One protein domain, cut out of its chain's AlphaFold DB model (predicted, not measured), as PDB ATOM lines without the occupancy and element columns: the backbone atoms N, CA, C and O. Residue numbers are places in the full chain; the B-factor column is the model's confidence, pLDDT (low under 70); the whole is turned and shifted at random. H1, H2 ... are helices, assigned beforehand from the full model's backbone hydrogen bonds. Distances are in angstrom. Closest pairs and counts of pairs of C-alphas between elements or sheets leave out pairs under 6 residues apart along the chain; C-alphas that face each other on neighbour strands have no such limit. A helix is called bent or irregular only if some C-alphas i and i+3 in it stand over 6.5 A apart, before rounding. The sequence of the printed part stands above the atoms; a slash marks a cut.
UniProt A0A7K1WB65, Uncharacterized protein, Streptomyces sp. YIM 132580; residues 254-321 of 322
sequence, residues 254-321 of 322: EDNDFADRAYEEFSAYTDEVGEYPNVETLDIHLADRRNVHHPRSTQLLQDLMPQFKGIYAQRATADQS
ATOM      1  N   GLU A 254     -31.983   0.477  41.271       86.25
ATOM      2  CA  GLU A 254     -31.642   0.897  42.635       86.25
ATOM      3  C   GLU A 254     -30.562   1.997  42.670       86.25
ATOM      4  O   GLU A 254     -30.647   2.892  43.510       86.25
ATOM      5  N   ASP A 255     -29.583   1.961  41.755       90.25
ATOM      6  CA  ASP A 255     -28.567   3.012  41.598       90.25
ATOM      7  C   ASP A 255     -29.209   4.321  41.083       90.25
ATOM      8  O   ASP A 255     -28.881   5.397  41.578       90.25
ATOM      9  N   ASN A 256     -30.163   4.242  40.142       90.19
ATOM     10  CA  ASN A 256     -30.895   5.413  39.634       90.19
ATOM     11  C   ASN A 256     -31.811   6.029  40.704       90.19
ATOM     12  O   ASN A 256     -31.728   7.224  40.968       90.19
ATOM     13  N   ASP A 257     -32.606   5.206  41.399       89.94
ATOM     14  CA  ASP A 257     -33.430   5.630  42.542       89.94
ATOM     15  C   ASP A 257     -32.587   6.323  43.627       89.94
ATOM     16  O   ASP A 257     -33.040   7.258  44.297       89.94
ATOM     17  N   PHE A 258     -31.363   5.833  43.848       93.75
ATOM     18  CA  PHE A 258     -30.422   6.459  44.764       93.75
ATOM     19  C   PHE A 258     -29.923   7.801  44.218       93.75
ATOM     20  O   PHE A 258     -29.906   8.772  44.973       93.75
ATOM     21  N   ALA A 259     -29.544   7.871  42.940       92.44
ATOM     22  CA  ALA A 259     -29.051   9.086  42.297       92.44
ATOM     23  C   ALA A 259     -30.079  10.225  42.348       92.44
ATOM     24  O   ALA A 259     -29.729  11.341  42.731       92.44
ATOM     25  N   ASP A 260     -31.351   9.933  42.065       92.69
ATOM     26  CA  ASP A 260     -32.438  10.913  42.150       92.69
ATOM     27  C   ASP A 260     -32.569  11.480  43.571       92.69
ATOM     28  O   ASP A 260     -32.588  12.693  43.783       92.69
ATOM     29  N   ARG A 261     -32.587  10.604  44.587       94.31
ATOM     30  CA  ARG A 261     -32.656  11.034  45.996       94.31
ATOM     31  C   ARG A 261     -31.403  11.791  46.436       94.31
ATOM     32  O   ARG A 261     -31.507  12.708  47.249       94.31
ATOM     33  N   ALA A 262     -30.240  11.412  45.917       94.44
ATOM     34  CA  ALA A 262     -28.977  12.083  46.182       94.44
ATOM     35  C   ALA A 262     -28.949  13.499  45.603       94.44
ATOM     36  O   ALA A 262     -28.482  14.411  46.280       94.44
ATOM     37  N   TYR A 263     -29.491  13.704  44.401       94.31
ATOM     38  CA  TYR A 263     -29.574  15.029  43.790       94.31
ATOM     39  C   TYR A 263     -30.517  15.972  44.555       94.31
ATOM     40  O   TYR A 263     -30.202  17.145  44.765       94.31
ATOM     41  N   GLU A 264     -31.654  15.458  45.024       93.88
ATOM     42  CA  GLU A 264     -32.585  16.211  45.873       93.88
ATOM     43  C   GLU A 264     -31.903  16.704  47.160       93.88
ATOM     44  O   GLU A 264     -32.003  17.879  47.506       93.88
ATOM     45  N   GLU A 265     -31.151  15.842  47.852       95.06
ATOM     46  CA  GLU A 265     -30.428  16.250  49.066       95.06
ATOM     47  C   GLU A 265     -29.233  17.162  48.745       95.06
ATOM     48  O   GLU A 265     -28.977  18.115  49.476       95.06
ATOM     49  N   PHE A 266     -28.527  16.921  47.634       94.62
ATOM     50  CA  PHE A 266     -27.436  17.776  47.158       94.62
ATOM     51  C   PHE A 266     -27.913  19.207  46.908       94.62
ATOM     52  O   PHE A 266     -27.282  20.160  47.369       94.62
ATOM     53  N   SER A 267     -29.016  19.361  46.171       94.00
ATOM     54  CA  SER A 267     -29.568  20.675  45.841       94.00
ATOM     55  C   SER A 267     -30.087  21.380  47.089       94.00
ATOM     56  O   SER A 267     -29.694  22.515  47.327       94.00
ATOM     57  N   ALA A 268     -30.836  20.683  47.950       93.31
ATOM     58  CA  ALA A 268     -31.301  21.234  49.220       93.31
ATOM     59  C   ALA A 268     -30.145  21.678  50.134       93.31
ATOM     60  O   ALA A 268     -30.199  22.761  50.712       93.31
ATOM     61  N   TYR A 269     -29.080  20.875  50.242       93.88
ATOM     62  CA  TYR A 269     -27.896  21.239  51.021       93.88
ATOM     63  C   TYR A 269     -27.191  22.462  50.435       93.88
ATOM     64  O   TYR A 269     -26.799  23.363  51.173       93.88
ATOM     65  N   THR A 270     -27.030  22.503  49.110       93.62
ATOM     66  CA  THR A 270     -26.361  23.620  48.433       93.62
ATOM     67  C   THR A 270     -27.181  24.908  48.568       93.62
ATOM     68  O   THR A 270     -26.600  25.966  48.780       93.62
ATOM     69  N   ASP A 271     -28.515  24.822  48.545       92.38
ATOM     70  CA  ASP A 271     -29.413  25.955  48.795       92.38
ATOM     71  C   ASP A 271     -29.347  26.444  50.258       92.38
ATOM     72  O   ASP A 271     -29.443  27.644  50.516       92.38
ATOM     73  N   GLU A 272     -29.171  25.534  51.224       92.31
ATOM     74  CA  GLU A 272     -29.114  25.854  52.660       92.31
ATOM     75  C   GLU A 272     -27.748  26.413  53.093       92.31
ATOM     76  O   GLU A 272     -27.676  27.394  53.835       92.31
ATOM     77  N   VAL A 273     -26.659  25.783  52.648       92.06
ATOM     78  CA  VAL A 273     -25.287  26.065  53.104       92.06
ATOM     79  C   VAL A 273     -24.540  26.990  52.139       92.06
ATOM     80  O   VAL A 273     -23.610  27.683  52.549       92.06
ATOM     81  N   GLY A 274     -24.935  27.029  50.864       88.31
ATOM     82  CA  GLY A 274     -24.256  27.804  49.820       88.31
ATOM     83  C   GLY A 274     -22.918  27.209  49.365       88.31
ATOM     84  O   GLY A 274     -22.211  27.828  48.572       88.31
ATOM     85  N   GLU A 275     -22.558  26.019  49.850       91.69
ATOM     86  CA  GLU A 275     -21.345  25.292  49.473       91.69
ATOM     87  C   GLU A 275     -21.710  23.899  48.950       91.69
ATOM     88  O   GLU A 275     -22.675  23.280  49.400       91.69
ATOM     89  N   TYR A 276     -20.930  23.393  47.992       90.44
ATOM     90  CA  TYR A 276     -21.141  22.050  47.465       90.44
ATOM     91  C   TYR A 276     -20.754  20.995  48.509       90.44
ATOM     92  O   TYR A 276     -19.591  20.960  48.921       90.44
ATOM     93  N   PRO A 277     -21.668  20.085  48.883       92.75
ATOM     94  CA  PRO A 277     -21.363  19.048  49.856       92.75
ATOM     95  C   PRO A 277     -20.279  18.111  49.320       92.75
ATOM     96  O   PRO A 277     -20.220  17.802  48.129       92.75
ATOM     97  N   ASN A 278     -19.421  17.629  50.215       93.06
ATOM     98  CA  ASN A 278     -18.494  16.546  49.905       93.06
ATOM     99  C   ASN A 278     -19.254  15.204  49.814       93.06
ATOM    100  O   ASN A 278     -20.330  15.059  50.394       93.06
ATOM    101  N   VAL A 279     -18.675  14.219  49.121       94.50
ATOM    102  CA  VAL A 279     -19.210  12.851  48.982       94.50
ATOM    103  C   VAL A 279     -19.629  12.244  50.327       94.50
ATOM    104  O   VAL A 279     -20.741  11.740  50.434       94.50
ATOM    105  N   GLU A 280     -18.781  12.305  51.356       93.75
ATOM    106  CA  GLU A 280     -19.087  11.754  52.684       93.75
ATOM    107  C   GLU A 280     -20.207  12.525  53.383       93.75
ATOM    108  O   GLU A 280     -21.069  11.921  54.013       93.75
ATOM    109  N   THR A 281     -20.234  13.854  53.261       94.12
ATOM    110  CA  THR A 281     -21.306  14.674  53.843       94.12
ATOM    111  C   THR A 281     -22.656  14.295  53.241       94.12
ATOM    112  O   THR A 281     -23.622  14.095  53.972       94.12
ATOM    113  N   LEU A 282     -22.710  14.138  51.917       93.69
ATOM    114  CA  LEU A 282     -23.903  13.695  51.200       93.69
ATOM    115  C   LEU A 282     -24.319  12.273  51.589       93.69
ATOM    116  O   LEU A 282     -25.497  12.032  51.835       93.69
ATOM    117  N   ASP A 283     -23.362  11.349  51.678       94.00
ATOM    118  CA  ASP A 283     -23.608   9.960  52.083       94.00
ATOM    119  C   ASP A 283     -24.211   9.880  53.494       94.00
ATOM    120  O   ASP A 283     -25.233   9.227  53.704       94.00
ATOM    121  N   ILE A 284     -23.640  10.631  54.443       93.94
ATOM    122  CA  ILE A 284     -24.146  10.731  55.817       93.94
ATOM    123  C   ILE A 284     -25.548  11.347  55.830       93.94
ATOM    124  O   ILE A 284     -26.450  10.808  56.464       93.94
ATOM    125  N   HIS A 285     -25.777  12.440  55.098       92.69
ATOM    126  CA  HIS A 285     -27.087  13.097  55.058       92.69
ATOM    127  C   HIS A 285     -28.173  12.201  54.447       92.69
ATOM    128  O   HIS A 285     -29.301  12.163  54.946       92.69
ATOM    129  N   LEU A 286     -27.839  11.436  53.407       93.75
ATOM    130  CA  LEU A 286     -28.750  10.470  52.795       93.75
ATOM    131  C   LEU A 286     -29.088   9.323  53.750       93.75
ATOM    132  O   LEU A 286     -30.257   8.924  53.841       93.75
ATOM    133  N   ALA A 287     -28.097   8.832  54.494       92.06
ATOM    134  CA  ALA A 287     -28.289   7.801  55.504       92.06
ATOM    135  C   ALA A 287     -29.127   8.306  56.692       92.06
ATOM    136  O   ALA A 287     -30.062   7.618  57.102       92.06
ATOM    137  N   ASP A 288     -28.857   9.509  57.199       92.50
ATOM    138  CA  ASP A 288     -29.489  10.037  58.411       92.50
ATOM    139  C   ASP A 288     -30.884  10.619  58.148       92.50
ATOM    140  O   ASP A 288     -31.845  10.287  58.843       92.50
ATOM    141  N   ARG A 289     -31.026  11.491  57.140       89.38
ATOM    142  CA  ARG A 289     -32.284  12.222  56.899       89.38
ATOM    143  C   ARG A 289     -33.271  11.422  56.065       89.38
ATOM    144  O   ARG A 289     -34.476  11.477  56.308       89.38
ATOM    145  N   ARG A 290     -32.775  10.704  55.056       85.31
ATOM    146  CA  ARG A 290     -33.612   9.971  54.092       85.31
ATOM    147  C   ARG A 290     -33.633   8.464  54.348       85.31
ATOM    148  O   ARG A 290     -34.439   7.770  53.729       85.31
ATOM    149  N   ASN A 291     -32.797   7.956  55.259       88.12
ATOM    150  CA  ASN A 291     -32.629   6.525  55.531       88.12
ATOM    151  C   ASN A 291     -32.308   5.713  54.258       88.12
ATOM    152  O   ASN A 291     -32.628   4.525  54.153       88.12
ATOM    153  N   VAL A 292     -31.663   6.352  53.279       89.38
ATOM    154  CA  VAL A 292     -31.276   5.747  52.004       89.38
ATOM    155  C   VAL A 292     -29.864   5.202  52.156       89.38
ATOM    156  O   VAL A 292     -28.936   5.945  52.439       89.38
ATOM    157  N   HIS A 293     -29.709   3.892  51.979       87.44
ATOM    158  CA  HIS A 293     -28.416   3.219  52.074       87.44
ATOM    159  C   HIS A 293     -28.156   2.441  50.792       87.44
ATOM    160  O   HIS A 293     -28.998   1.642  50.375       87.44
ATOM    161  N   HIS A 294     -26.978   2.633  50.204       88.56
ATOM    162  CA  HIS A 294     -26.554   1.902  49.017       88.56
ATOM    163  C   HIS A 294     -25.175   1.268  49.249       88.56
ATOM    164  O   HIS A 294     -24.286   1.932  49.777       88.56
ATOM    165  N   PRO A 295     -24.942  -0.005  48.870       88.56
ATOM    166  CA  PRO A 295     -23.659  -0.678  49.110       88.56
ATOM    167  C   PRO A 295     -22.470  -0.021  48.398       88.56
ATOM    168  O   PRO A 295     -21.329  -0.271  48.772       88.56
ATOM    169  N   ARG A 296     -22.735   0.786  47.365       90.44
ATOM    170  CA  ARG A 296     -21.737   1.549  46.603       90.44
ATOM    171  C   ARG A 296     -21.990   3.061  46.662       90.44
ATOM    172  O   ARG A 296     -21.605   3.750  45.727       90.44
ATOM    173  N   SER A 297     -22.667   3.576  47.692       91.00
ATOM    174  CA  SER A 297     -23.049   4.998  47.768       91.00
ATOM    175  C   SER A 297     -21.855   5.933  47.581       91.00
ATOM    176  O   SER A 297     -21.901   6.808  46.727       91.00
ATOM    177  N   THR A 298     -20.743   5.687  48.272       92.12
ATOM    178  CA  THR A 298     -19.537   6.520  48.172       92.12
ATOM    179  C   THR A 298     -18.956   6.552  46.756       92.12
ATOM    180  O   THR A 298     -18.496   7.598  46.310       92.12
ATOM    181  N   GLN A 299     -18.949   5.423  46.040       92.88
ATOM    182  CA  GLN A 299     -18.425   5.358  44.671       92.88
ATOM    183  C   GLN A 299     -19.399   6.002  43.680       92.88
ATOM    184  O   GLN A 299     -18.991   6.819  42.864       92.88
ATOM    185  N   LEU A 300     -20.692   5.703  43.811       92.25
ATOM    186  CA  LEU A 300     -21.728   6.270  42.955       92.25
ATOM    187  C   LEU A 300     -21.794   7.798  43.099       92.25
ATOM    188  O   LEU A 300     -21.863   8.515  42.109       92.25
ATOM    189  N   LEU A 301     -21.710   8.306  44.332       94.44
ATOM    190  CA  LEU A 301     -21.661   9.739  44.611       94.44
ATOM    191  C   LEU A 301     -20.400  10.389  44.032       94.44
ATOM    192  O   LEU A 301     -20.496  11.496  43.521       94.44
ATOM    193  N   GLN A 302     -19.236   9.729  44.054       94.56
ATOM    194  CA  GLN A 302     -18.031  10.263  43.399       94.56
ATOM    195  C   GLN A 302     -18.244  10.484  41.897       94.56
ATOM    196  O   GLN A 302     -17.889  11.549  41.390       94.56
ATOM    197  N   ASP A 303     -18.871   9.524  41.218       93.38
ATOM    198  CA  ASP A 303     -19.154   9.609  39.781       93.38
ATOM    199  C   ASP A 303     -20.263  10.636  39.467       93.38
ATOM    200  O   ASP A 303     -20.215  11.335  38.453       93.38
ATOM    201  N   LEU A 304     -21.246  10.778  40.363       93.69
ATOM    202  CA  LEU A 304     -22.405  11.668  40.218       93.69
ATOM    203  C   LEU A 304     -22.137  13.132  40.570       93.69
ATOM    204  O   LEU A 304     -22.729  14.033  39.975       93.69
ATOM    205  N   MET A 305     -21.246  13.389  41.523       93.81
ATOM    206  CA  MET A 305     -20.911  14.729  42.006       93.81
ATOM    207  C   MET A 305     -20.626  15.762  40.901       93.81
ATOM    208  O   MET A 305     -21.170  16.869  40.981       93.81
ATOM    209  N   PRO A 306     -19.806  15.479  39.867       94.44
ATOM    210  CA  PRO A 306     -19.598  16.437  38.780       94.44
ATOM    211  C   PRO A 306     -20.882  16.717  37.986       94.44
ATOM    212  O   PRO A 306     -21.123  17.867  37.614       94.44
ATOM    213  N   GLN A 307     -21.733  15.708  37.772       93.00
ATOM    214  CA  GLN A 307     -23.005  15.887  37.070       93.00
ATOM    215  C   GLN A 307     -23.971  16.754  37.882       93.00
ATOM    216  O   GLN A 307     -24.543  17.700  37.348       93.00
ATOM    217  N   PHE A 308     -24.088  16.498  39.186       95.12
ATOM    218  CA  PHE A 308     -24.938  17.279  40.086       95.12
ATOM    219  C   PHE A 308     -24.566  18.760  40.093       95.12
ATOM    220  O   PHE A 308     -25.441  19.616  39.960       95.12
ATOM    221  N   LYS A 309     -23.266  19.070  40.158       93.06
ATOM    222  CA  LYS A 309     -22.768  20.448  40.056       93.06
ATOM    223  C   LYS A 309     -23.157  21.097  38.730       93.06
ATOM    224  O   LYS A 309     -23.598  22.243  38.729       93.06
ATOM    225  N   GLY A 310     -23.021  20.372  37.620       93.31
ATOM    226  CA  GLY A 310     -23.384  20.865  36.292       93.31
ATOM    227  C   GLY A 310     -24.876  21.177  36.159       93.31
ATOM    228  O   GLY A 310     -25.233  22.261  35.699       93.31
ATOM    229  N   ILE A 311     -25.743  20.260  36.597       93.06
ATOM    230  CA  ILE A 311     -27.204  20.434  36.536       93.06
ATOM    231  C   ILE A 311     -27.642  21.586  37.452       93.06
ATOM    232  O   ILE A 311     -28.431  22.440  37.045       93.06
ATOM    233  N   TYR A 312     -27.085  21.665  38.663       92.88
ATOM    234  CA  TYR A 312     -27.403  22.737  39.605       92.88
ATOM    235  C   TYR A 312     -26.940  24.109  39.102       92.88
ATOM    236  O   TYR A 312     -27.703  25.069  39.171       92.88
ATOM    237  N   ALA A 313     -25.735  24.209  38.529       91.50
ATOM    238  CA  ALA A 313     -25.240  25.457  37.947       91.50
ATOM    239  C   ALA A 313     -26.140  25.948  36.802       91.50
ATOM    240  O   ALA A 313     -26.504  27.122  36.771       91.50
ATOM    241  N   GLN A 314     -26.566  25.049  35.908       91.56
ATOM    242  CA  GLN A 314     -27.508  25.390  34.837       91.56
ATOM    243  C   GLN A 314     -28.833  25.915  35.400       91.56
ATOM    244  O   GLN A 314     -29.313  26.966  34.973       91.56
ATOM    245  N   ARG A 315     -29.388  25.242  36.416       88.38
ATOM    246  CA  ARG A 315     -30.612  25.684  37.095       88.38
ATOM    247  C   ARG A 315     -30.446  27.060  37.747       88.38
ATOM    248  O   ARG A 315     -31.312  27.910  37.576       88.38
ATOM    249  N   ALA A 316     -29.334  27.299  38.435       85.00
ATOM    250  CA  ALA A 316     -29.049  28.576  39.085       85.00
ATOM    251  C   ALA A 316     -28.893  29.729  38.076       85.00
ATOM    252  O   ALA A 316     -29.338  30.845  38.339       85.00
ATOM    253  N   THR A 317     -28.296  29.473  36.906       82.06
ATOM    254  CA  THR A 317     -28.222  30.479  35.830       82.06
ATOM    255  C   THR A 317     -29.582  30.762  35.195       82.06
ATOM    256  O   THR A 317     -29.856  31.905  34.829       82.06
ATOM    257  N   ALA A 318     -30.451  29.751  35.095       83.19
ATOM    258  CA  ALA A 318     -31.799  29.906  34.559       83.19
ATOM    259  C   ALA A 318     -32.701  30.722  35.499       83.19
ATOM    260  O   ALA A 318     -33.456  31.567  35.031       83.19
ATOM    261  N   ASP A 319     -32.584  30.520  36.814       74.88
ATOM    262  CA  ASP A 319     -33.340  31.285  37.815       74.88
ATOM    263  C   ASP A 319     -32.918  32.768  37.848       74.88
ATOM    264  O   ASP A 319     -33.755  33.653  37.952       74.88
ATOM    265  N   GLN A 320     -31.626  33.062  37.641       69.62
ATOM    266  CA  GLN A 320     -31.116  34.441  37.566       69.62
ATOM    267  C   GLN A 320     -31.535  35.217  36.308       69.62
ATOM    268  O   GLN A 320     -31.370  36.438  36.270       69.62
ATOM    269  N   SER A 321     -31.999  34.535  35.258       67.56
ATOM    270  CA  SER A 321     -32.347  35.152  33.971       67.56
ATOM    271  C   SER A 321     -33.857  35.300  33.728       67.56
ATOM    272  O   SER A 321     -34.239  35.812  32.672       67.56
TER     273      SER A 321
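What this domain is: This is residues 254 to 321 of the 322 residues of an uncharacterized protein of Streptomyces sp. YIM 132580 (UniProt A0A7K1WB65). What shape does the model show? Two long helices, H1 and H3, cross at their middles as an X, and the short helix H2 packs crosswise on H1 and on the first part of H3, while residues 313 to 321 stick out as an arm at the far end of H3. What is it made of, and how large is it? The printed part has 68 residues, is all helix, with three named helices in the order H1, H2, H3 and no named strand. It is compact, with a radius of gyration of the C-alphas of 11.8 A, and spans 40 by 20 by 17 A, the arm adding to the length.

How they stand to each other: How does the longest helix stand to the first? H3, residues 297 to 319, touches H1, residues 254 to 273, at a steep tilt of 53 degrees, and they run the same way. Their closest C-alphas are those of Tyr 263 and Phe 308, 6.3 A apart. Where does the short helix sit? H2, residues 279 to 289, touches H3 with residues 297 to 305 of H3 alone, about perpendicular at 89 degrees; the closest C-alphas, those of Val 279 and Leu 301, are 5.9 A apart. H2 also touches H1, with residues 261 to 266 of H1 alone, about perpendicular at 84 degrees; the closest C-alphas, those of Phe 266 and Leu 282, are 6.7 A apart. What do the backbone N and O atoms show? In H1 and H2 every O i to N i+4 pair is within hydrogen-bond range, and in H3 17 of 19 are.

Where its parts are: How long is H3, and does it run straight? From Ser 297 to Asp 319, where C-alpha 319 lies at (-33.340, 31.285, 37.815), it measures 29.9 A from first to last C-alpha. It has a kink of 48 degrees near residue 304 and is only just irregular: C-alphas 303 and 306 are 6.9 A apart. Where are the other two? H1 runs 28.0 A from C-alpha 254 at (-31.642, 0.897, 42.635) to C-alpha 273, and H2 runs 15.3 A from C-alpha 279 at (-19.210, 12.851, 48.982) to C-alpha 289.

The domain as a whole: How far does it reach? The two C-alphas farthest apart, those of Pro 295 and Ser 321, are 39.9 A apart. Residues 313 to 321, of which 313 to 319 belong to H3, stand free; the body without them spans 28 by 22 by 17 A. Is there a cut or a long link? The printed part has no cut; the link from H1 to H2 is tight and that from H2 to H3 is short. Where is confidence low? Residues 320 to 321 are under 70, and the mean pLDDT of the printed part is 90.9.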